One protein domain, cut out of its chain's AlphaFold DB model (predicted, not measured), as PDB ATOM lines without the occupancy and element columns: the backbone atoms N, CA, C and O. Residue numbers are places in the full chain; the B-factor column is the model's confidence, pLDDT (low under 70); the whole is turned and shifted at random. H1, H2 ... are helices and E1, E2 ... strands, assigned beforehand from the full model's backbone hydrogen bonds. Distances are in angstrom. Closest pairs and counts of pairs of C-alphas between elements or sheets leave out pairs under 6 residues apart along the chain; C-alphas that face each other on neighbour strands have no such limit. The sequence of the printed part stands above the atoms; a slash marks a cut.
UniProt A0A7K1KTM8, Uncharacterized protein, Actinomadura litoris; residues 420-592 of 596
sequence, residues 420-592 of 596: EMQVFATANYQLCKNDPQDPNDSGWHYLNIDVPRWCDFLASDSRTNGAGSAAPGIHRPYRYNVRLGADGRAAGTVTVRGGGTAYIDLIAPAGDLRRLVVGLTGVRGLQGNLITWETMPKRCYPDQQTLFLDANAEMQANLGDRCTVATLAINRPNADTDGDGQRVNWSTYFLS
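AT A GLANCE: This is residues 420 to 592 of the 596 residues of an uncharacterized protein of Actinomadura litoris (UniProt A0A7K1KTM8). Two curled, strongly twisted sheets stand face to face as a sandwich, their strands running nearly along the same line, with H1 packed on the face of the larger sheet that is turned away from the smaller one. Beyond H1, on the same side, H2 and the long links before and after it make a looser side lobe, with H2 farthest out. The printed part has 173 residues with two named helices, H1 and H2, followed along the chain by nine named strands, E1 to E9; 83 residues, under half, are in named elements, and the class is mixed, helices and strands. One sheet has the order E1, E3, E8, E5, E6 and is mixed, and the other has the order E2, E9, E4, E7 and is antiparallel. The whole is compact, with a radius of gyration of the C-alphas of 15.5 A, and rounded, spanning 44 by 44 by 30 A.

IN THESE COORDINATES: H1, residues 420 to 429, begins at C-alpha 420 at (150.030, 160.344, 204.635) and is 14.1 A long. H2, residues 451 to 460, is 14.6 A long, with C-alpha 451 at (134.508, 169.763, 212.489). E1 is residues 480 to 483, 10.0 A, E2 is residues 490 to 496, 19.2 A, and E3 is residues 501 to 507, 19.1 A. E4, residues 514 to 521, measures 22.7 A, and E5, residues 526 to 535, is the longest strand by residues, at 27.5 A. E6 is residues 547 to 549, E7 is residues 552 to 559, 22.2 A, and E8 is residues 565 to 571, 19.1 A. E9, residues 582 to 590, is 26.5 A long and ends at C-alpha 590 at (131.654, 136.232, 197.458).

HOW THE PARTS SIT: In the five-stranded sheet the edge strands are E1 and E6. E1 and E3 are parallel, with N 482 and O 505 at 2.8 A. E3 and E8 are antiparallel, with N 504 and O 568 at 2.9 A, and so are E8 and E5, with N 567 and O 531 at 2.7 A. E5 and E6 form a hairpin, with N 549 and O 526 at 3.0 A. In the other sheet the edge strands are E2 and E7. E2 and E9 have N 494 and O 584 at 2.9 A, E9 and E4 have N 519 and O 587 at 2.8 A, and E4 and E7 have N 516 and O 557 at 2.7 A. The two sheets make a sandwich, two sheets face to face, with the facing parts 8.4 A centre to centre and the best planes 14 degrees apart. E2 with E9, E3 with E8, E4 with E7 and E5 with E6 form a jelly roll, four nested antiparallel pairs wound over both sheets as one long hairpin. H1 is on one face of the five-stranded sheet, two layers, at a height over the sheet of 9.3 A. It lies over E8 and, only just, over E5, on which 3 of its C-alphas fall, and runs slantwise to the strands, at 39 degrees to E8 on the local plane. The closest C-alphas of H1 and E8 are those of Gln 422 and Asn 571, 6.7 A apart. H2 is on neither sheet and is apart from H1. In H1 and H2 every O i to N i+4 pair is within hydrogen-bond range.

THE WHOLE: The two C-alphas farthest apart, those of Ile 449 and Ser 592, are 46.3 A from each other. The printed part has no cut. The long links are H1 to H2, 21 residues, H2 to E1, 19 residues, and E5 to E6, 11 residues. The mean pLDDT of the printed part is 88.8, and residue 468 and residues 576 to 580 are under 70.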
ATOM      1  N   GLU A 420     150.769 159.166 204.172       93.44
ATOM      2  CA  GLU A 420     150.030 160.344 204.635       93.44
ATOM      3  C   GLU A 420     148.822 160.669 203.747       93.44
ATOM      4  O   GLU A 420     147.751 160.986 204.262       93.44
ATOM      5  N   MET A 421     148.931 160.512 202.424       93.06
ATOM      6  CA  MET A 421     147.793 160.703 201.517       93.06
ATOM      7  C   MET A 421     146.677 159.681 201.752       93.06
ATOM      8  O   MET A 421     145.497 160.004 201.602       93.06
ATOM      9  N   GLN A 422     147.016 158.458 202.154       90.81
ATOM     10  CA  GLN A 422     146.020 157.460 202.526       90.81
ATOM     11  C   GLN A 422     145.372 157.771 203.885       90.81
ATOM     12  O   GLN A 422     144.157 157.603 204.047       90.81
ATOM     13  N   VAL A 423     146.159 158.242 204.858       93.31
ATOM     14  CA  VAL A 423     145.631 158.719 206.144       93.31
ATOM     15  C   VAL A 423     144.671 159.885 205.907       93.31
ATOM     16  O   VAL A 423     143.551 159.857 206.410       93.31
ATOM     17  N   PHE A 424     145.052 160.854 205.071       95.75
ATOM     18  CA  PHE A 424     144.205 161.977 204.669       95.75
ATOM     19  C   PHE A 424     142.892 161.513 204.026       95.75
ATOM     20  O   PHE A 424     141.815 161.976 204.406       95.75
ATOM     21  N   ALA A 425     142.957 160.563 203.088       94.44
ATOM     22  CA  ALA A 425     141.772 159.988 202.455       94.44
ATOM     23  C   ALA A 425     140.821 159.356 203.488       94.44
ATOM     24  O   ALA A 425     139.627 159.662 203.528       94.44
ATOM     25  N   THR A 426     141.360 158.522 204.375       92.12
ATOM     26  CA  THR A 426     140.576 157.822 205.402       92.12
ATOM     27  C   THR A 426     139.950 158.806 206.397       92.12
ATOM     28  O   THR A 426     138.748 158.736 206.659       92.12
ATOM     29  N   ALA A 427     140.722 159.792 206.861       93.75
ATOM     30  CA  ALA A 427     140.259 160.823 207.785       93.75
ATOM     31  C   ALA A 427     139.138 161.684 207.185       93.75
ATOM     32  O   ALA A 427     138.136 161.950 207.847       93.75
ATOM     33  N   ASN A 428     139.251 162.075 205.911       95.81
ATOM     34  CA  ASN A 428     138.182 162.802 205.220       95.81
ATOM     35  C   ASN A 428     136.918 161.955 205.074       95.81
ATOM     36  O   ASN A 428     135.808 162.475 205.186       95.81
ATOM     37  N   TYR A 429     137.064 160.648 204.846       93.88
ATOM     38  CA  TYR A 429     135.920 159.748 204.753       93.88
ATOM     39  C   TYR A 429     135.142 159.618 206.068       93.88
ATOM     40  O   TYR A 429     133.929 159.404 206.051       93.88
ATOM     41  N   GLN A 430     135.834 159.774 207.197       91.06
ATOM     42  CA  GLN A 430     135.290 159.690 208.554       91.06
ATOM     43  C   GLN A 430     134.995 161.053 209.188       91.06
ATOM     44  O   GLN A 430     134.588 161.109 210.346       91.06
ATOM     45  N   LEU A 431     135.151 162.151 208.442       93.56
ATOM     46  CA  LEU A 431     135.160 163.506 208.992       93.56
ATOM     47  C   LEU A 431     133.978 163.805 209.931       93.56
ATOM     48  O   LEU A 431     134.182 164.325 211.022       93.56
ATOM     49  N   CYS A 432     132.752 163.457 209.530       92.00
ATOM     50  CA  CYS A 432     131.538 163.845 210.261       92.00
ATOM     51  C   CYS A 432     131.033 162.863 211.302       92.00
ATOM     52  O   CYS A 432     130.077 163.155 212.024       92.00
ATOM     53  N   LYS A 433     131.648 161.691 211.367       82.75
ATOM     54  CA  LYS A 433     131.337 160.648 212.330       82.75
ATOM     55  C   LYS A 433     132.613 159.835 212.487       82.75
ATOM     56  O   LYS A 433     132.964 159.075 211.589       82.75
ATOM     57  N   ASN A 434     133.259 159.964 213.635       76.44
ATOM     58  CA  ASN A 434     134.286 159.041 214.092       76.44
ATOM     59  C   ASN A 434     133.808 158.353 215.376       76.44
ATOM     60  O   ASN A 434     132.906 158.843 216.058       76.44
ATOM     61  N   ASP A 435     134.371 157.185 215.661       78.12
ATOM     62  CA  ASP A 435     134.211 156.524 216.951       78.12
ATOM     63  C   ASP A 435     135.608 156.344 217.551       78.12
ATOM     64  O   ASP A 435     136.246 155.317 217.338       78.12
ATOM     65  N   PRO A 436     136.129 157.353 218.272       72.38
ATOM     66  CA  PRO A 436     137.471 157.280 218.842       72.38
ATOM     67  C   PRO A 436     137.596 156.210 219.941       72.38
ATOM     68  O   PRO A 436     138.695 155.988 220.443       72.38
ATOM     69  N   GLN A 437     136.489 155.584 220.358       82.38
ATOM     70  CA  GLN A 437     136.484 154.474 221.310       82.38
ATOM     71  C   GLN A 437     136.475 153.110 220.619       82.38
ATOM     72  O   GLN A 437     136.588 152.088 221.301       82.38
ATOM     73  N   ASP A 438     136.341 153.072 219.294       84.19
ATOM     74  CA  ASP A 438     136.345 151.829 218.549       84.19
ATOM     75  C   ASP A 438     137.755 151.210 218.562       84.19
ATOM     76  O   ASP A 438     138.681 151.771 217.974       84.19
ATOM     77  N   PRO A 439     137.954 150.037 219.194       86.12
ATOM     78  CA  PRO A 439     139.268 149.398 219.258       86.12
ATOM     79  C   PRO A 439     139.792 148.952 217.885       86.12
ATOM     80  O   PRO A 439     140.975 148.636 217.756       86.12
ATOM     81  N   ASN A 440     138.921 148.887 216.876       86.44
ATOM     82  CA  ASN A 440     139.275 148.565 215.501       86.44
ATOM     83  C   ASN A 440     139.566 149.821 214.658       86.44
ATOM     84  O   ASN A 440     140.094 149.689 213.554       86.44
ATOM     85  N   ASP A 441     139.243 151.020 215.151       85.06
ATOM     86  CA  ASP A 441     139.601 152.284 214.511       85.06
ATOM     87  C   ASP A 441     140.948 152.775 215.061       85.06
ATOM     88  O   ASP A 441     141.036 153.529 216.027       85.06
ATOM     89  N   SER A 442     142.034 152.324 214.431       78.06
ATOM     90  CA  SER A 442     143.382 152.844 214.693       78.06
ATOM     91  C   SER A 442     143.739 154.044 213.807       78.06
ATOM     92  O   SER A 442     144.917 154.387 213.689       78.06
ATOM     93  N   GLY A 443     142.758 154.617 213.103       84.25
ATOM     94  CA  GLY A 443     142.956 155.715 212.169       84.25
ATOM     95  C   GLY A 443     143.260 157.036 212.872       84.25
ATOM     96  O   GLY A 443     142.948 157.238 214.045       84.25
ATOM     97  N   TRP A 444     143.872 157.959 212.134       90.50
ATOM     98  CA  TRP A 444     143.996 159.347 212.574       90.50
ATOM     99  C   TRP A 444     142.703 160.110 212.275       90.50
ATOM    100  O   TRP A 444     142.092 159.910 211.223       90.50
ATOM    101  N   HIS A 445     142.328 161.029 213.166       90.81
ATOM    102  CA  HIS A 445     141.083 161.796 213.069       90.81
ATOM    103  C   HIS A 445     141.314 163.293 213.253       90.81
ATOM    104  O   HIS A 445     142.154 163.710 214.051       90.81
ATOM    105  N   TYR A 446     140.491 164.111 212.592       92.12
ATOM    106  CA  TYR A 446     140.442 165.542 212.875       92.12
ATOM    107  C   TYR A 446     139.897 165.778 214.288       92.12
ATOM    108  O   TYR A 446     138.800 165.337 214.626       92.12
ATOM    109  N   LEU A 447     140.656 166.514 215.100       90.19
ATOM    110  CA  LEU A 447     140.268 166.916 216.459       90.19
ATOM    111  C   LEU A 447     139.882 168.399 216.547       90.19
ATOM    112  O   LEU A 447     139.761 168.951 217.639       90.19
ATOM    113  N   ASN A 448     139.740 169.067 215.401       91.88
ATOM    114  CA  ASN A 448     139.385 170.477 215.354       91.88
ATOM    115  C   ASN A 448     137.937 170.672 215.839       91.88
ATOM    116  O   ASN A 448     137.025 169.963 215.417       91.88
ATOM    117  N   ILE A 449     137.727 171.659 216.712       92.19
ATOM    118  CA  ILE A 449     136.410 171.998 217.268       92.19
ATOM    119  C   ILE A 449     135.404 172.466 216.204       92.19
ATOM    120  O   ILE A 449     134.201 172.408 216.436       92.19
ATOM    121  N   ASP A 450     135.880 172.885 215.031       94.75
ATOM    122  CA  ASP A 450     135.049 173.347 213.922       94.75
ATOM    123  C   ASP A 450     134.512 172.190 213.052       94.75
ATOM    124  O   ASP A 450     133.630 172.418 212.223       94.75
ATOM    125  N   VAL A 451     134.968 170.943 213.255       95.31
ATOM    126  CA  VAL A 451     134.508 169.763 212.489       95.31
ATOM    127  C   VAL A 451     132.974 169.637 212.439       95.31
ATOM    128  O   VAL A 451     132.453 169.438 211.341       95.31
ATOM    129  N   PRO A 452     132.206 169.807 213.538       94.38
ATOM    130  CA  PRO A 452     130.744 169.778 213.466       94.38
ATOM    131  C   PRO A 452     130.161 170.789 212.468       94.38
ATOM    132  O   PRO A 452     129.224 170.466 211.745       94.38
ATOM    133  N   ARG A 453     130.754 171.983 212.354       94.94
ATOM    134  CA  ARG A 453     130.313 173.013 211.401       94.94
ATOM    135  C   ARG A 453     130.708 172.692 209.969       94.94
ATOM    136  O   ARG A 453     129.940 172.952 209.049       94.94
ATOM    137  N   TRP A 454     131.866 172.071 209.757       96.88
ATOM    138  CA  TRP A 454     132.235 171.537 208.440       96.88
ATOM    139  C   TRP A 454     131.214 170.505 207.958       96.88
ATOM    140  O   TRP A 454     130.861 170.464 206.781       96.88
ATOM    141  N   CYS A 455     130.687 169.716 208.888       96.12
ATOM    142  CA  CYS A 455     129.668 168.720 208.610       96.12
ATOM    143  C   CYS A 455     128.301 169.307 208.289       96.12
ATOM    144  O   CYS A 455     127.623 168.745 207.431       96.12
ATOM    145  N   ASP A 456     127.936 170.450 208.874       95.44
ATOM    146  CA  ASP A 456     126.744 171.207 208.470       95.44
ATOM    147  C   ASP A 456     126.834 171.613 206.982       95.44
ATOM    148  O   ASP A 456     125.869 171.452 206.230       95.44
ATOM    149  N   PHE A 457     128.011 172.052 206.508       96.62
ATOM    150  CA  PHE A 457     128.212 172.358 205.084       96.62
ATOM    151  C   PHE A 457     128.083 171.114 204.201       96.62
ATOM    152  O   PHE A 457     127.381 171.155 203.189       96.62
ATOM    153  N   LEU A 458     128.695 169.989 204.584       96.62
ATOM    154  CA  LEU A 458     128.556 168.734 203.830       96.62
ATOM    155  C   LEU A 458     127.106 168.213 203.824       96.62
ATOM    156  O   LEU A 458     126.646 167.650 202.832       96.62
ATOM    157  N   ALA A 459     126.352 168.427 204.903       94.75
ATOM    158  CA  ALA A 459     124.936 168.071 204.978       94.75
ATOM    159  C   ALA A 459     124.080 168.819 203.948       94.75
ATOM    160  O   ALA A 459     123.081 168.284 203.462       94.75
ATOM    161  N   SER A 460     124.474 170.048 203.613       93.19
ATOM    162  CA  SER A 460     123.740 170.921 202.695       93.19
ATOM    163  C   SER A 460     123.956 170.601 201.209       93.19
ATOM    164  O   SER A 460     123.179 171.057 200.372       93.19
ATOM    165  N   ASP A 461     124.956 169.782 200.864       94.62
ATOM    166  CA  ASP A 461     125.334 169.506 199.476       94.62
ATOM    167  C   ASP A 461     124.982 168.074 199.047       94.62
ATOM    168  O   ASP A 461     125.408 167.093 199.658       94.62
ATOM    169  N   SER A 462     124.247 167.927 197.944       92.44
ATOM    170  CA  SER A 462     123.769 166.625 197.453       92.44
ATOM    171  C   SER A 462     124.874 165.632 197.084       92.44
ATOM    172  O   SER A 462     124.630 164.425 197.095       92.44
ATOM    173  N   ARG A 463     126.095 166.098 196.796       93.44
ATOM    174  CA  ARG A 463     127.247 165.234 196.499       93.44
ATOM    175  C   ARG A 463     127.810 164.573 197.756       93.44
ATOM    176  O   ARG A 463     128.454 163.530 197.645       93.44
ATOM    177  N   THR A 464     127.585 165.161 198.936       93.62
ATOM    178  CA  THR A 464     128.240 164.753 200.195       93.62
ATOM    179  C   THR A 464     127.274 164.426 201.341       93.62
ATOM    180  O   THR A 464     127.635 163.656 202.238       93.62
ATOM    181  N   ASN A 465     126.016 164.877 201.277       84.12
ATOM    182  CA  ASN A 465     125.021 164.768 202.351       84.12
ATOM    183  C   ASN A 465     124.624 163.333 202.747       84.12
ATOM    184  O   ASN A 465     124.020 163.119 203.798       84.12
ATOM    185  N   GLY A 466     124.979 162.333 201.940       77.75
ATOM    186  CA  GLY A 466     124.764 160.919 202.230       77.75
ATOM    187  C   GLY A 466     123.331 160.417 202.086       77.75
ATOM    188  O   GLY A 466     123.065 159.263 202.448       77.75
ATOM    189  N   ALA A 467     122.431 161.227 201.522       72.88
ATOM    190  CA  ALA A 467     121.103 160.782 201.124       72.88
ATOM    191  C   ALA A 467     121.215 159.608 200.129       72.88
ATOM    192  O   ALA A 467     121.982 159.658 199.171       72.88
ATOM    193  N   GLY A 468     120.492 158.513 200.388       67.31
ATOM    194  CA  GLY A 468     120.523 157.310 199.542       67.31
ATOM    195  C   GLY A 468     121.778 156.431 199.671       67.31
ATOM    196  O   GLY A 468     121.911 155.466 198.919       67.31
ATOM    197  N   SER A 469     122.681 156.729 200.615       78.94
ATOM    198  CA  SER A 469     123.893 155.931 200.841       78.94
ATOM    199  C   SER A 469     123.691 154.767 201.816       78.94
ATOM    200  O   SER A 469     122.649 154.643 202.461       78.94
ATOM    201  N   ALA A 470     124.721 153.928 201.955       73.06
ATOM    202  CA  ALA A 470     124.770 152.831 202.926       73.06
ATOM    203  C   ALA A 470     124.623 153.279 204.394       73.06
ATOM    204  O   ALA A 470     124.247 152.481 205.248       73.06
ATOM    205  N   ALA A 471     124.903 154.554 204.679       79.31
ATOM    206  CA  ALA A 471     124.746 155.156 205.995       79.31
ATOM    207  C   ALA A 471     124.014 156.504 205.876       79.31
ATOM    208  O   ALA A 471     124.658 157.558 205.787       79.31
ATOM    209  N   PRO A 472     122.670 156.478 205.808       80.81
ATOM    210  CA  PRO A 472     121.857 157.687 205.759       80.81
ATOM    211  C   PRO A 472     122.152 158.608 206.949       80.81
ATOM    212  O   PRO A 472     122.297 158.144 208.077       80.81
ATOM    213  N   GLY A 473     122.247 159.915 206.695       81.31
ATOM    214  CA  GLY A 473     122.548 160.914 207.729       81.31
ATOM    215  C   GLY A 473     124.029 161.033 208.107       81.31
ATOM    216  O   GLY A 473     124.353 161.799 209.007       81.31
ATOM    217  N   ILE A 474     124.931 160.308 207.432       87.12
ATOM    218  CA  ILE A 474     126.381 160.487 207.585       87.12
ATOM    219  C   ILE A 474     126.948 161.184 206.345       87.12
ATOM    220  O   ILE A 474     127.017 160.603 205.252       87.12
ATOM    221  N   HIS A 475     127.371 162.432 206.543       93.00
ATOM    222  CA  HIS A 475     127.939 163.292 205.507       93.00
ATOM    223  C   HIS A 475     129.419 162.965 205.303       93.00
ATOM    224  O   HIS A 475     130.181 162.869 206.263       93.00
ATOM    225  N   ARG A 476     129.806 162.695 204.058       93.62
ATOM    226  CA  ARG A 476     131.122 162.149 203.687       93.62
ATOM    227  C   ARG A 476     131.463 162.595 202.266       93.62
ATOM    228  O   ARG A 476     130.541 162.977 201.541       93.62
ATOM    229  N   PRO A 477     132.730 162.494 201.832       96.69
ATOM    230  CA  PRO A 477     133.099 162.737 200.446       96.69
ATOM    231  C   PRO A 477     132.217 161.962 199.456       96.69
ATOM    232  O   PRO A 477     131.611 160.933 199.795       96.69
ATOM    233  N   TYR A 478     132.145 162.464 198.223       96.31
ATOM    234  CA  TYR A 478     131.413 161.804 197.148       96.31
ATOM    235  C   TYR A 478     131.901 160.363 196.962       96.31
ATOM    236  O   TYR A 478     133.095 160.064 197.039       96.31
ATOM    237  N   ARG A 479     130.950 159.458 196.729       94.88
ATOM    238  CA  ARG A 479     131.176 158.012 196.741       94.88
ATOM    239  C   ARG A 479     130.170 157.276 195.872       94.88
ATOM    240  O   ARG A 479     129.001 157.655 195.792       94.88
ATOM    241  N   TYR A 480     130.615 156.180 195.277       94.81
ATOM    242  CA  TYR A 480     129.750 155.248 194.566       94.81
ATOM    243  C   TYR A 480     129.093 154.304 195.573       94.81
ATOM    244  O   TYR A 480     129.775 153.756 196.429       94.81
ATOM    245  N   ASN A 481     127.781 154.092 195.471       93.69
ATOM    246  CA  ASN A 481     127.058 153.139 196.316       93.69
ATOM    247  C   ASN A 481     126.652 151.934 195.467       93.69
ATOM    248  O   ASN A 481     125.915 152.081 194.493       93.69
ATOM    249  N   VAL A 482     127.118 150.745 195.839       95.38
ATOM    250  CA  VAL A 482     126.920 149.508 195.079       95.38
ATOM    251  C   VAL A 482     126.278 148.477 195.991       95.38
ATOM    252  O   VAL A 482     126.897 147.991 196.933       95.38
ATOM    253  N   ARG A 483     125.026 148.116 195.704       94.00
ATOM    254  CA  ARG A 483     124.342 147.015 196.394       94.00
ATOM    255  C   ARG A 483     124.745 145.692 195.756       94.00
ATOM    256  O   ARG A 483     124.589 145.521 194.551       94.00
ATOM    257  N   LEU A 484     125.256 144.776 196.566       93.88
ATOM    258  CA  LEU A 484     125.710 143.466 196.120       93.88
ATOM    259  C   LEU A 484     124.552 142.461 196.101       93.88
ATOM    260  O   LEU A 484     123.698 142.452 196.989       93.88
ATOM    261  N   GLY A 485     124.549 141.586 195.094       90.94
ATOM    262  CA  GLY A 485     123.672 140.417 195.046       90.94
ATOM    263  C   GLY A 485     124.092 139.323 196.033       90.94
ATOM    264  O   GLY A 485     125.089 139.437 196.749       90.94
ATOM    265  N   ALA A 486     123.346 138.216 196.061       90.62
ATOM    266  CA  ALA A 486     123.655 137.071 196.922       90.62
ATOM    267  C   ALA A 486     124.998 136.389 196.581       90.62
ATOM    268  O   ALA A 486     125.621 135.786 197.451       90.62
ATOM    269  N   ASP A 487     125.460 136.510 195.340       91.88
ATOM    270  CA  ASP A 487     126.760 136.028 194.864       91.88
ATOM    271  C   ASP A 487     127.892 137.055 195.050       91.88
ATOM    272  O   ASP A 487     129.053 136.766 194.758       91.88
ATOM    273  N   GLY A 488     127.567 138.255 195.541       93.56
ATOM    274  CA  GLY A 488     128.522 139.334 195.770       93.56
ATOM    275  C   GLY A 488     129.066 139.953 194.490       93.56
ATOM    276  O   GLY A 488     130.041 140.691 194.570       93.56
ATOM    277  N   ARG A 489     128.496 139.633 193.318       95.75
ATOM    278  CA  ARG A 489     129.043 140.077 192.037       95.75
ATOM    279  C   ARG A 489     128.636 141.508 191.726       95.75
ATOM    280  O   ARG A 489     127.463 141.818 191.547       95.75
ATOM    281  N   ALA A 490     129.635 142.367 191.594       97.12
ATOM    282  CA  ALA A 490     129.515 143.696 191.013       97.12
ATOM    283  C   ALA A 490     130.852 144.099 190.391       97.12
ATOM    284  O   ALA A 490     131.904 143.603 190.796       97.12
ATOM    285  N   ALA A 491     130.820 145.002 189.422       97.31
ATOM    286  CA  ALA A 491     132.018 145.562 188.818       97.31
ATOM    287  C   ALA A 491     131.761 146.999 188.374       97.31
ATOM    288  O   ALA A 491     130.617 147.403 188.160       97.31
ATOM    289  N   GLY A 492     132.836 147.757 188.209       96.94
ATOM    290  CA  GLY A 492     132.765 149.122 187.722       96.94
ATOM    291  C   GLY A 492     134.131 149.670 187.357       96.94
ATOM    292  O   GLY A 492     135.161 149.012 187.510       96.94
ATOM    293  N   THR A 493     134.125 150.909 186.880       96.69
ATOM    294  CA  THR A 493     135.338 151.653 186.561       96.69
ATOM    295  C   THR A 493     135.297 152.991 187.280       96.69
ATOM    296  O   THR A 493     134.264 153.657 187.289       96.69
ATOM    297  N   VAL A 494     136.427 153.397 187.847       95.75
ATOM    298  CA  VAL A 494     136.631 154.740 188.401       95.75
ATOM    299  C   VAL A 494     137.883 155.363 187.797       95.75
ATOM    300  O   VAL A 494     138.784 154.649 187.362       95.75
ATOM    301  N   THR A 495     137.946 156.691 187.773       94.56
ATOM    302  CA  THR A 495     139.149 157.432 187.370       94.56
ATOM    303  C   THR A 495     139.680 158.189 188.573       94.56
ATOM    304  O   THR A 495     138.950 158.998 189.148       94.56
ATOM    305  N   VAL A 496     140.943 157.944 188.931       93.56
ATOM    306  CA  VAL A 496     141.621 158.600 190.058       93.56
ATOM    307  C   VAL A 496     142.781 159.448 189.544       93.56
ATOM    308  O   VAL A 496     143.653 158.968 188.809       93.56
ATOM    309  N   ARG A 497     142.781 160.731 189.901       93.44
ATOM    310  CA  ARG A 497     143.805 161.710 189.514       93.44
ATOM    311  C   ARG A 497     144.797 161.945 190.659       93.44
ATOM    312  O   ARG A 497     144.565 161.477 191.766       93.44
ATOM    313  N   GLY A 498     145.935 162.586 190.380       91.75
ATOM    314  CA  GLY A 498     147.048 162.727 191.332       91.75
ATOM    315  C   GLY A 498     146.627 163.347 192.668       91.75
ATOM    316  O   GLY A 498     146.058 164.431 192.694       91.75
ATOM    317  N   GLY A 499     146.877 162.655 193.778       91.56
ATOM    318  CA  GLY A 499     146.461 163.060 195.125       91.56
ATOM    319  C   GLY A 499     144.961 162.891 195.415       91.56
ATOM    320  O   GLY A 499     144.523 163.148 196.533       91.56
ATOM    321  N   GLY A 500     144.176 162.445 194.432       94.94
ATOM    322  CA  GLY A 500     142.751 162.161 194.566       94.94
ATOM    323  C   GLY A 500     142.463 160.761 195.107       94.94
ATOM    324  O   GLY A 500     143.323 159.873 195.125       94.94
ATOM    325  N   THR A 501     141.215 160.554 195.523       96.62
ATOM    326  CA  THR A 501     140.676 159.285 196.024       96.62
ATOM    327  C   THR A 501     139.282 159.010 195.464       96.62
ATOM    328  O   THR A 501     138.399 159.863 195.514       96.62
ATOM    329  N   ALA A 502     139.058 157.795 194.967       97.00
ATOM    330  CA  ALA A 502     137.720 157.285 194.684       97.00
ATOM    331  C   ALA A 502     137.230 156.401 195.838       97.00
ATOM    332  O   ALA A 502     137.955 155.511 196.283       97.00
ATOM    333  N   TYR A 503     135.988 156.616 196.271       97.19
ATOM    334  CA  TYR A 503     135.331 155.818 197.309       97.19
ATOM    335  C   TYR A 503     134.186 154.998 196.716       97.19
ATOM    336  O   TYR A 503     133.325 155.546 196.022       97.19
ATOM    337  N   ILE A 504     134.148 153.700 197.013       96.94
ATOM    338  CA  ILE A 504     133.054 152.796 196.646       96.94
ATOM    339  C   ILE A 504     132.535 152.097 197.909       96.94
ATOM    340  O   ILE A 504     133.237 151.278 198.495       96.94
ATOM    341  N   ASP A 505     131.299 152.399 198.307       95.62
ATOM    342  CA  ASP A 505     130.554 151.682 199.345       95.62
ATOM    343  C   ASP A 505     129.914 150.423 198.738       95.62
ATOM    344  O   ASP A 505     128.958 150.496 197.963       95.62
ATOM    345  N   LEU A 506     130.450 149.260 199.099       95.19
ATOM    346  CA  LEU A 506     129.984 147.924 198.740       95.19
ATOM    347  C   LEU A 506     129.038 147.421 199.838       95.19
ATOM    348  O   LEU A 506     129.464 147.102 200.948       95.19
ATOM    349  N   ILE A 507     127.743 147.372 199.534       93.50
ATOM    350  CA  ILE A 507     126.669 147.088 200.489       93.50
ATOM    351  C   ILE A 507     126.238 145.634 200.317       93.50
ATOM    352  O   ILE A 507     125.559 145.290 199.345       93.50
ATOM    353  N   ALA A 508     126.638 144.777 201.251       91.19
ATOM    354  CA  ALA A 508     126.267 143.369 201.253       91.19
ATOM    355  C   ALA A 508     124.789 143.182 201.646       91.19
ATOM    356  O   ALA A 508     124.264 143.940 202.467       91.19
ATOM    357  N   PRO A 509     124.098 142.165 201.101       87.62
ATOM    358  CA  PRO A 509     122.777 141.811 201.593       87.62
ATOM    359  C   PRO A 509     122.896 141.226 203.005       87.62
ATOM    360  O   PRO A 509     123.871 140.533 203.314       87.62
ATOM    361  N   ALA A 510     121.884 141.473 203.839       82.38
ATOM    362  CA  ALA A 510     121.777 140.839 205.149       82.38
ATOM    363  C   ALA A 510     121.819 139.306 205.010       82.38
ATOM    364  O   ALA A 510     121.305 138.750 204.036       82.38
ATOM    365  N   GLY A 511     122.439 138.627 205.972       83.38
ATOM    366  CA  GLY A 511     122.594 137.172 205.961       83.38
ATOM    367  C   GLY A 511     123.962 136.743 206.468       83.38
ATOM    368  O   GLY A 511     124.675 137.546 207.056       83.38
ATOM    369  N   ASP A 512     124.333 135.489 206.229       83.19
ATOM    370  CA  ASP A 512     125.559 134.911 206.782       83.19
ATOM    371  C   ASP A 512     126.831 135.656 206.355       83.19
ATOM    372  O   ASP A 512     126.954 136.161 205.229       83.19
ATOM    373  N   LEU A 513     127.801 135.662 207.273       86.50
ATOM    374  CA  LEU A 513     129.148 136.161 207.036       86.50
ATOM    375  C   LEU A 513     129.801 135.380 205.889       86.50
ATOM    376  O   LEU A 513     129.956 134.158 205.939       86.50
ATOM    377  N   ARG A 514     130.207 136.104 204.853       90.56
ATOM    378  CA  ARG A 514     130.851 135.601 203.642       90.56
ATOM    379  C   ARG A 514     132.127 136.381 203.382       90.56
ATOM    380  O   ARG A 514     132.243 137.557 203.721       90.56
ATOM    381  N   ARG A 515     133.089 135.727 202.740       93.62
ATOM    382  CA  ARG A 515     134.324 136.386 202.326       93.62
ATOM    383  C   ARG A 515     134.107 137.064 200.978       93.62
ATOM    384  O   ARG A 515     133.959 136.384 199.967       93.62
ATOM    385  N   LEU A 516     134.049 138.391 200.985       94.88
ATOM    386  CA  LEU A 516     134.066 139.232 199.798       94.88
ATOM    387  C   LEU A 516     135.493 139.305 199.264       94.88
ATOM    388  O   LEU A 516     136.409 139.655 200.003       94.88
ATOM    389  N   VAL A 517     135.657 139.038 197.979       95.75
ATOM    390  CA  VAL A 517     136.883 139.298 197.233       95.75
ATOM    391  C   VAL A 517     136.672 140.541 196.382       95.75
ATOM    392  O   VAL A 517     135.637 140.673 195.733       95.75
ATOM    393  N   VAL A 518     137.650 141.443 196.385       95.88
ATOM    394  CA  VAL A 518     137.676 142.681 195.604       95.88
ATOM    395  C   VAL A 518     138.902 142.647 194.698       95.88
ATOM    396  O   VAL A 518     140.028 142.816 195.161       95.88
ATOM    397  N   GLY A 519     138.687 142.417 193.406       94.75
ATOM    398  CA  GLY A 519     139.738 142.424 192.394       94.75
ATOM    399  C   GLY A 519     139.873 143.798 191.748       94.75
ATOM    400  O   GLY A 519     138.874 144.375 191.317       94.75
ATOM    401  N   LEU A 520     141.099 144.301 191.639       93.56
ATOM    402  CA  LEU A 520     141.439 145.564 190.990       93.56
ATOM    403  C   LEU A 520     142.382 145.332 189.807       93.56
ATOM    404  O   LEU A 520     143.327 144.552 189.903       93.56
ATOM    405  N   THR A 521     142.155 146.050 188.704       90.81
ATOM    406  CA  THR A 521     143.008 146.014 187.504       90.81
ATOM    407  C   THR A 521     143.282 147.424 186.983       90.81
ATOM    408  O   THR A 521     142.452 148.327 187.133       90.81
ATOM    409  N   GLY A 522     144.448 147.622 186.358       82.00
ATOM    410  CA  GLY A 522     144.853 148.931 185.824       82.00
ATOM    411  C   GLY A 522     145.390 149.891 186.890       82.00
ATOM    412  O   GLY A 522     145.289 151.103 186.743       82.00
ATOM    413  N   VAL A 523     145.963 149.359 187.970       73.00
ATOM    414  CA  VAL A 523     146.183 150.073 189.241       73.00
ATOM    415  C   VAL A 523     147.636 150.431 189.564       73.00
ATOM    416  O   VAL A 523     147.918 150.889 190.663       73.00
ATOM    417  N   ARG A 524     148.567 150.284 188.612       83.12
ATOM    418  CA  ARG A 524     149.995 150.600 188.816       83.12
ATOM    419  C   ARG A 524     150.182 151.985 189.453       83.12
ATOM    420  O   ARG A 524     149.807 152.978 188.838       83.12
ATOM    421  N   GLY A 525     150.813 152.044 190.626       83.31
ATOM    422  CA  GLY A 525     151.108 153.303 191.329       83.31
ATOM    423  C   GLY A 525     149.948 153.869 192.155       83.31
ATOM    424  O   GLY A 525     150.035 155.004 192.623       83.31
ATOM    425  N   LEU A 526     148.879 153.094 192.339       88.94
ATOM    426  CA  LEU A 526     147.774 153.405 193.238       88.94
ATOM    427  C   LEU A 526     147.910 152.639 194.554       88.94
ATOM    428  O   LEU A 526     148.625 151.640 194.655       88.94
ATOM    429  N   GLN A 527     147.170 153.103 195.546       91.44
ATOM    430  CA  GLN A 527     146.955 152.411 196.804       91.44
ATOM    431  C   GLN A 527     145.473 152.064 196.942       91.44
ATOM    432  O   GLN A 527     144.594 152.817 196.514       91.44
ATOM    433  N   GLY A 528     145.211 150.887 197.498       90.81
ATOM    434  CA  GLY A 528     143.875 150.427 197.846       90.81
ATOM    435  C   GLY A 528     143.776 150.194 199.345       90.81
ATOM    436  O   GLY A 528     144.641 149.534 199.925       90.81
ATOM    437  N   ASN A 529     142.713 150.712 199.955       92.00
ATOM    438  CA  ASN A 529     142.311 150.383 201.316       92.00
ATOM    439  C   ASN A 529     140.877 149.840 201.305       92.00
ATOM    440  O   ASN A 529     140.009 150.369 200.605       92.00
ATOM    441  N   LEU A 530     140.635 148.789 202.084       92.81
ATOM    442  CA  LEU A 530     139.322 148.187 202.257       92.81
ATOM    443  C   LEU A 530     138.924 148.284 203.727       92.81
ATOM    444  O   LEU A 530     139.504 147.637 204.595       92.81
ATOM    445  N   ILE A 531     137.907 149.095 203.988       92.62
ATOM    446  CA  ILE A 531     137.427 149.414 205.328       92.62
ATOM    447  C   ILE A 531     136.085 148.721 205.536       92.62
ATOM    448  O   ILE A 531     135.198 148.860 204.700       92.62
ATOM    449  N   THR A 532     135.903 147.987 206.633       93.62
ATOM    450  CA  THR A 532     134.643 147.270 206.909       93.62
ATOM    451  C   THR A 532     133.891 147.887 208.074       93.62
ATOM    452  O   THR A 532     134.484 148.231 209.094       93.62
ATOM    453  N   TRP A 533     132.571 147.992 207.937       92.00
ATOM    454  CA  TRP A 533     131.722 148.722 208.870       92.00
ATOM    455  C   TRP A 533     130.622 147.836 209.429       92.00
ATOM    456  O   TRP A 533     129.905 147.167 208.678       92.00
ATOM    457  N   GLU A 534     130.463 147.890 210.748       88.75
ATOM    458  CA  GLU A 534     129.310 147.316 211.433       88.75
ATOM    459  C   GLU A 534     128.109 148.243 211.267       88.75
ATOM    460  O   GLU A 534     127.059 147.904 210.727       88.75
ATOM    461  N   THR A 535     128.296 149.478 211.708       84.75
ATOM    462  CA  THR A 535     127.377 150.591 211.514       84.75
ATOM    463  C   THR A 535     128.252 151.819 211.517       84.75
ATOM    464  O   THR A 535     128.858 152.117 212.540       84.75
ATOM    465  N   MET A 536     128.372 152.505 210.380       85.38
ATOM    466  CA  MET A 536     129.278 153.649 210.279       85.38
ATOM    467  C   MET A 536     129.028 154.647 211.430       85.38
ATOM    468  O   MET A 536     127.874 155.008 211.673       85.38
ATOM    469  N   PRO A 537     130.079 155.085 212.143       85.38
ATOM    470  CA  PRO A 537     131.500 154.885 211.837       85.38
ATOM    471  C   PRO A 537     132.169 153.661 212.494       85.38
ATOM    472  O   PRO A 537     133.361 153.463 212.295       85.38
ATOM    473  N   LYS A 538     131.431 152.823 213.227       89.44
ATOM    474  CA  LYS A 538     131.968 151.638 213.904       89.44
ATOM    475  C   LYS A 538     132.469 150.590 212.906       89.44
ATOM    476  O   LYS A 538     131.713 150.105 212.051       89.44
ATOM    477  N   ARG A 539     133.741 150.234 213.029       91.38
ATOM    478  CA  ARG A 539     134.479 149.223 212.281       91.38
ATOM    479  C   ARG A 539     134.089 147.816 212.714       91.38
ATOM    480  O   ARG A 539     133.830 147.527 213.880       91.38
ATOM    481  N   CYS A 540     134.117 146.901 211.755       91.81
ATOM    482  CA  CYS A 540     133.982 145.477 212.051       91.81
ATOM    483  C   CYS A 540     135.284 144.836 212.524       91.81
ATOM    484  O   CYS A 540     135.288 144.015 213.440       91.81
ATOM    485  N   TYR A 541     136.370 145.203 211.855       89.06
ATOM    486  CA  TYR A 541     137.712 144.675 212.040       89.06
ATOM    487  C   TYR A 541     138.705 145.824 211.866       89.06
ATOM    488  O   TYR A 541     138.328 146.837 211.266       89.06
ATOM    489  N   PRO A 542     139.956 145.670 212.333       86.81
ATOM    490  CA  PRO A 542     141.013 146.615 212.006       86.81
ATOM    491  C   PRO A 542     141.114 146.819 210.492       86.81
ATOM    492  O   PRO A 542     140.891 145.876 209.721       86.81
ATOM    493  N   ASP A 543     141.457 148.040 210.085       82.12
ATOM    494  CA  ASP A 543     141.628 148.383 208.674       82.12
ATOM    495  C   ASP A 543     142.598 147.411 208.001       82.12
ATOM    496  O   ASP A 543     143.634 147.033 208.560       82.12
ATOM    497  N   GLN A 544     142.238 146.963 206.797       78.69
ATOM    498  CA  GLN A 544     143.107 146.060 206.061       78.69
ATOM    499  C   GLN A 544     144.419 146.752 205.720       78.69
ATOM    500  O   GLN A 544     144.464 147.961 205.486       78.69
ATOM    501  N   GLN A 545     145.494 145.965 205.659       75.81
ATOM    502  CA  GLN A 545     146.768 146.499 205.217       75.81
ATOM    503  C   GLN A 545     146.606 147.093 203.821       75.81
ATOM    504  O   GLN A 545     146.073 146.465 202.904       75.81
ATOM    505  N   THR A 546     147.104 148.308 203.678       79.31
ATOM    506  CA  THR A 546     147.135 149.031 202.416       79.31
ATOM    507  C   THR A 546     147.921 148.242 201.402       79.31
ATOM    508  O   THR A 546     149.082 147.893 201.628       79.31
ATOM    509  N   LEU A 547     147.291 147.982 200.266       79.69
ATOM    510  CA  LEU A 547     147.972 147.340 199.163       79.69
ATOM    511  C   LEU A 547     148.532 148.418 198.244       79.69
ATOM    512  O   LEU A 547     147.785 149.243 197.716       79.69
ATOM    513  N   PHE A 548     149.847 148.384 198.035       77.50
ATOM    514  CA  PHE A 548     150.451 149.009 196.866       77.50
ATOM    515  C   PHE A 548     150.061 148.165 195.663       77.50
ATOM    516  O   PHE A 548     150.365 146.974 195.595       77.50
ATOM    517  N   LEU A 549     149.300 148.766 194.759       75.06
ATOM    518  CA  LEU A 549     148.632 148.013 193.721       75.06
ATOM    519  C   LEU A 549     149.556 147.879 192.500       75.06
ATOM    520  O   LEU A 549     149.810 148.842 191.769       75.06
ATOM    521  N   ASP A 550     150.051 146.663 192.272       71.38
ATOM    522  CA  ASP A 550     150.639 146.257 190.994       71.38
ATOM    523  C   ASP A 550     149.532 145.924 189.984       71.38
ATOM    524  O   ASP A 550     148.364 145.894 190.343       71.38
ATOM    525  N   ALA A 551     149.873 145.713 188.704       70.81
ATOM    526  CA  ALA A 551     148.930 145.682 187.570       70.81
ATOM    527  C   ALA A 551     147.567 144.998 187.839       70.81
ATOM    528  O   ALA A 551     146.549 145.507 187.355       70.81
ATOM    529  N   ASN A 552     147.562 143.917 188.631       83.31
ATOM    530  CA  ASN A 552     146.376 143.322 189.242       83.31
ATOM    531  C   ASN A 552     146.579 143.167 190.757       83.31
ATOM    532  O   ASN A 552     147.644 142.725 191.190       83.31
ATOM    533  N   ALA A 553     145.546 143.456 191.546       88.38
ATOM    534  CA  ALA A 553     145.561 143.292 192.996       88.38
ATOM    535  C   ALA A 553     144.239 142.704 193.496       88.38
ATOM    536  O   ALA A 553     143.188 142.919 192.892       88.38
ATOM    537  N   GLU A 554     144.288 141.981 194.611       91.25
ATOM    538  CA  GLU A 554     143.112 141.390 195.247       91.25
ATOM    539  C   GLU A 554     143.095 141.736 196.740       91.25
ATOM    540  O   GLU A 554     144.092 141.556 197.435       91.25
ATOM    541  N   MET A 555     141.956 142.228 197.226       92.06
ATOM    542  CA  MET A 555     141.673 142.454 198.647       92.06
ATOM    543  C   MET A 555     140.530 141.548 199.090       92.06
ATOM    544  O   MET A 555     139.683 141.172 198.278       92.06
ATOM    545  N   GLN A 556     140.477 141.202 200.375       93.06
ATOM    546  CA  GLN A 556     139.461 140.281 200.885       93.06
ATOM    547  C   GLN A 556     138.895 140.765 202.210       93.06
ATOM    548  O   GLN A 556     139.630 140.838 203.180       93.06
ATOM    549  N   ALA A 557     137.588 140.983 202.303       91.75
ATOM    550  CA  ALA A 557     136.914 141.350 203.549       91.75
ATOM    551  C   ALA A 557     135.868 140.304 203.938       91.75
ATOM    552  O   ALA A 557     135.284 139.650 203.081       91.75
ATOM    553  N   ASN A 558     135.574 140.171 205.231       90.94
ATOM    554  CA  ASN A 558     134.413 139.400 205.672       90.94
ATOM    555  C   ASN A 558     133.206 140.344 205.789       90.94
ATOM    556  O   ASN A 558     133.252 141.291 206.574       90.94
ATOM    557  N   LEU A 559     132.146 140.085 205.019       90.00
ATOM    558  CA  LEU A 559     130.893 140.848 205.015       90.00
ATOM    559  C   LEU A 559     129.682 139.937 205.208       90.00
ATOM    560  O   LEU A 559     129.653 138.811 204.723       90.00
ATOM    561  N   GLY A 560     128.666 140.443 205.892       81.94
ATOM    562  CA  GLY A 560     127.500 139.706 206.369       81.94
ATOM    563  C   GLY A 560     127.350 139.832 207.884       81.94
ATOM    564  O   GLY A 560     128.205 140.401 208.565       81.94
ATOM    565  N   ASP A 561     126.243 139.310 208.398       86.00
ATOM    566  CA  ASP A 561     125.777 139.460 209.775       86.00
ATOM    567  C   ASP A 561     125.752 140.945 210.181       86.00
ATOM    568  O   ASP A 561     125.027 141.739 209.577       86.00
ATOM    569  N   ARG A 562     126.596 141.343 211.136       86.56
ATOM    570  CA  ARG A 562     126.751 142.730 211.582       86.56
ATOM    571  C   ARG A 562     127.576 143.603 210.628       86.56
ATOM    572  O   ARG A 562     127.480 144.814 210.718       86.56
ATOM    573  N   CYS A 563     128.353 143.026 209.707       90.88
ATOM    574  CA  CYS A 563     129.277 143.733 208.805       90.88
ATOM    575  C   CYS A 563     128.677 143.928 207.416       90.88
ATOM    576  O   CYS A 563     128.946 143.157 206.495       90.88
ATOM    577  N   THR A 564     127.826 144.935 207.257       88.88
ATOM    578  CA  THR A 564     126.988 145.067 206.051       88.88
ATOM    579  C   THR A 564     127.591 145.950 204.962       88.88
ATOM    580  O   THR A 564     127.124 145.913 203.824       88.88
ATOM    581  N   VAL A 565     128.647 146.710 205.266       93.44
ATOM    582  CA  VAL A 565     129.277 147.629 204.308       93.44
ATOM    583  C   VAL A 565     130.792 147.450 204.314       93.44
ATOM    584  O   VAL A 565     131.411 147.416 205.377       93.44
ATOM    585  N   ALA A 566     131.398 147.399 203.128       94.69
ATOM    586  CA  ALA A 566     132.819 147.675 202.944       94.69
ATOM    587  C   ALA A 566     133.002 148.937 202.098       94.69
ATOM    588  O   ALA A 566     132.388 149.058 201.044       94.69
ATOM    589  N   THR A 567     133.869 149.850 202.514       95.44
ATOM    590  CA  THR A 567     134.321 150.957 201.673       95.44
ATOM    591  C   THR A 567     135.661 150.599 201.059       95.44
ATOM    592  O   THR A 567     136.651 150.422 201.764       95.44
ATOM    593  N   LEU A 568     135.691 150.542 199.735       95.75
ATOM    594  CA  LEU A 568     136.911 150.519 198.949       95.75
ATOM    595  C   LEU A 568     137.348 151.964 198.676       95.75
ATOM    596  O   LEU A 568     136.654 152.695 197.968       95.75
ATOM    597  N   ALA A 569     138.491 152.364 199.227       95.62
ATOM    598  CA  ALA A 569     139.154 153.626 198.920       95.62
ATOM    599  C   ALA A 569     140.345 153.353 197.995       95.62
ATOM    600  O   ALA A 569     141.242 152.587 198.344       95.62
ATOM    601  N   ILE A 570     140.340 153.958 196.809       95.31
ATOM    602  CA  ILE A 570     141.434 153.859 195.839       95.31
ATOM    603  C   ILE A 570     142.047 155.242 195.701       95.31
ATOM    604  O   ILE A 570     141.410 156.142 195.148       95.31
ATOM    605  N   ASN A 571     143.269 155.417 196.191       93.50
ATOM    606  CA  ASN A 571     143.969 156.693 196.164       93.50
ATOM    607  C   ASN A 571     145.178 156.647 195.226       93.50
ATOM    608  O   ASN A 571     145.840 155.620 195.065       93.50
ATOM    609  N   ARG A 572     145.470 157.786 194.595       91.88
ATOM    610  CA  ARG A 572     146.688 157.984 193.803       91.88
ATOM    611  C   ARG A 572     147.650 158.842 194.619       91.88
ATOM    612  O   ARG A 572     147.552 160.061 194.546       91.88
ATOM    613  N   PRO A 573     148.549 158.242 195.415       86.25
ATOM    614  CA  PRO A 573     149.340 158.985 196.394       86.25
ATOM    615  C   PRO A 573     150.259 160.034 195.771       86.25
ATOM    616  O   PRO A 573     150.501 161.069 196.377       86.25
ATOM    617  N   ASN A 574     150.763 159.786 194.559       83.94
ATOM    618  CA  ASN A 574     151.591 160.764 193.871       83.94
ATOM    619  C   ASN A 574     150.712 161.876 193.277       83.94
ATOM    620  O   ASN A 574     150.002 161.661 192.288       83.94
ATOM    621  N   ALA A 575     150.763 163.051 193.900       75.31
ATOM    622  CA  ALA A 575     150.028 164.229 193.463       75.31
ATOM    623  C   ALA A 575     150.591 164.845 192.170       75.31
ATOM    624  O   ALA A 575     149.831 165.448 191.416       75.31
ATOM    625  N   ASP A 576     151.879 164.632 191.885       67.19
ATOM    626  CA  ASP A 576     152.640 165.279 190.805       67.19
ATOM    627  C   ASP A 576     152.562 164.535 189.460       67.19
ATOM    628  O   ASP A 576     153.116 164.953 188.450       67.19
ATOM    629  N   THR A 577     151.886 163.383 189.397       61.62
ATOM    630  CA  THR A 577     151.782 162.678 188.113       61.62
ATOM    631  C   THR A 577     150.802 163.368 187.169       61.62
ATOM    632  O   THR A 577     149.581 163.244 187.326       61.62
ATOM    633  N   ASP A 578     151.355 164.004 186.144       55.25
ATOM    634  CA  ASP A 578     150.622 164.531 184.999       55.25
ATOM    635  C   ASP A 578     149.888 163.421 184.228       55.25
ATOM    636  O   ASP A 578     150.389 162.309 184.036       55.25
ATOM    637  N   GLY A 579     148.645 163.706 183.828       62.50
ATOM    638  CA  GLY A 579     147.795 162.816 183.030       62.50
ATOM    639  C   GLY A 579     146.301 162.900 183.367       62.50
ATOM    640  O   GLY A 579     145.916 163.336 184.455       62.50
ATOM    641  N   ASP A 580     145.463 162.405 182.447       67.38
ATOM    642  CA  ASP A 580     143.979 162.425 182.447       67.38
ATOM    643  C   ASP A 580     143.297 161.677 183.617       67.38
ATOM    644  O   ASP A 580     142.070 161.533 183.680       67.38
ATOM    645  N   GLY A 581     144.083 161.221 184.590       82.75
ATOM    646  CA  GLY A 581     143.685 160.272 185.616       82.75
ATOM    647  C   GLY A 581     143.944 158.830 185.194       82.75
ATOM    648  O   GLY A 581     144.118 158.502 184.025       82.75
ATOM    649  N   GLN A 582     144.015 157.951 186.184       89.62
ATOM    650  CA  GLN A 582     144.207 156.527 185.976       89.62
ATOM    651  C   GLN A 582     142.862 155.830 186.101       89.62
ATOM    652  O   GLN A 582     142.193 155.940 187.129       89.62
ATOM    653  N   ARG A 583     142.463 155.127 185.037       92.88
ATOM    654  CA  ARG A 583     141.262 154.294 185.046       92.88
ATOM    655  C   ARG A 583     141.550 152.997 185.787       92.88
ATOM    656  O   ARG A 583     142.469 152.269 185.428       92.88
ATOM    657  N   VAL A 584     140.714 152.701 186.769       92.81
ATOM    658  CA  VAL A 584     140.764 151.488 187.577       92.81
ATOM    659  C   VAL A 584     139.483 150.724 187.357       92.81
ATOM    660  O   VAL A 584     138.405 151.264 187.610       92.81
ATOM    661  N   ASN A 585     139.593 149.474 186.922       95.88
ATOM    662  CA  ASN A 585     138.444 148.580 186.948       95.88
ATOM    663  C   ASN A 585     138.486 147.789 188.246       95.88
ATOM    664  O   ASN A 585     139.519 147.213 188.595       95.88
ATOM    665  N   TRP A 586     137.356 147.753 188.933       96.38
ATOM    666  CA  TRP A 586     137.166 146.960 190.131       96.38
ATOM    667  C   TRP A 586     136.072 145.927 189.882       96.38
ATOM    668  O   TRP A 586     135.150 146.135 189.093       96.38
ATOM    669  N   SER A 587     136.193 144.791 190.551       97.25
ATOM    670  CA  SER A 587     135.222 143.707 190.517       97.25
ATOM    671  C   SER A 587     135.130 143.065 191.890       97.25
ATOM    672  O   SER A 587     136.060 143.150 192.689       97.25
ATOM    673  N   THR A 588     133.997 142.444 192.172       97.56
ATOM    674  CA  THR A 588     133.713 141.819 193.459       97.56
ATOM    675  C   THR A 588     133.010 140.486 193.268       97.56
ATOM    676  O   THR A 588     132.359 140.277 192.242       97.56
ATOM    677  N   TYR A 589     133.175 139.575 194.224       96.25
ATOM    678  CA  TYR A 589     132.390 138.344 194.353       96.25
ATOM    679  C   TYR A 589     132.505 137.787 195.777       96.25
ATOM    680  O   TYR A 589     133.507 138.018 196.456       96.25
ATOM    681  N   PHE A 590     131.507 137.035 196.244       95.00
ATOM    682  CA  PHE A 590     131.654 136.232 197.458       95.00
ATOM    683  C   PHE A 590     132.306 134.892 197.119       95.00
ATOM    684  O   PHE A 590     131.883 134.202 196.189       95.00
ATOM    685  N   LEU A 591     133.304 134.484 197.903       92.12
ATOM    686  CA  LEU A 591     133.749 133.096 197.896       92.12
ATOM    687  C   LEU A 591     132.605 132.223 198.408       92.12
ATOM    688  O   LEU A 591     132.002 132.522 199.444       92.12
ATOM    689  N   SER A 592     132.306 131.144 197.682       76.69
ATOM    690  CA  SER A 592     131.417 130.093 198.170       76.69
ATOM    691  C   SER A 592     131.882 129.677 199.561       76.69
ATOM    692  O   SER A 592     133.078 129.430 199.742       76.69
TER     693      SER A 592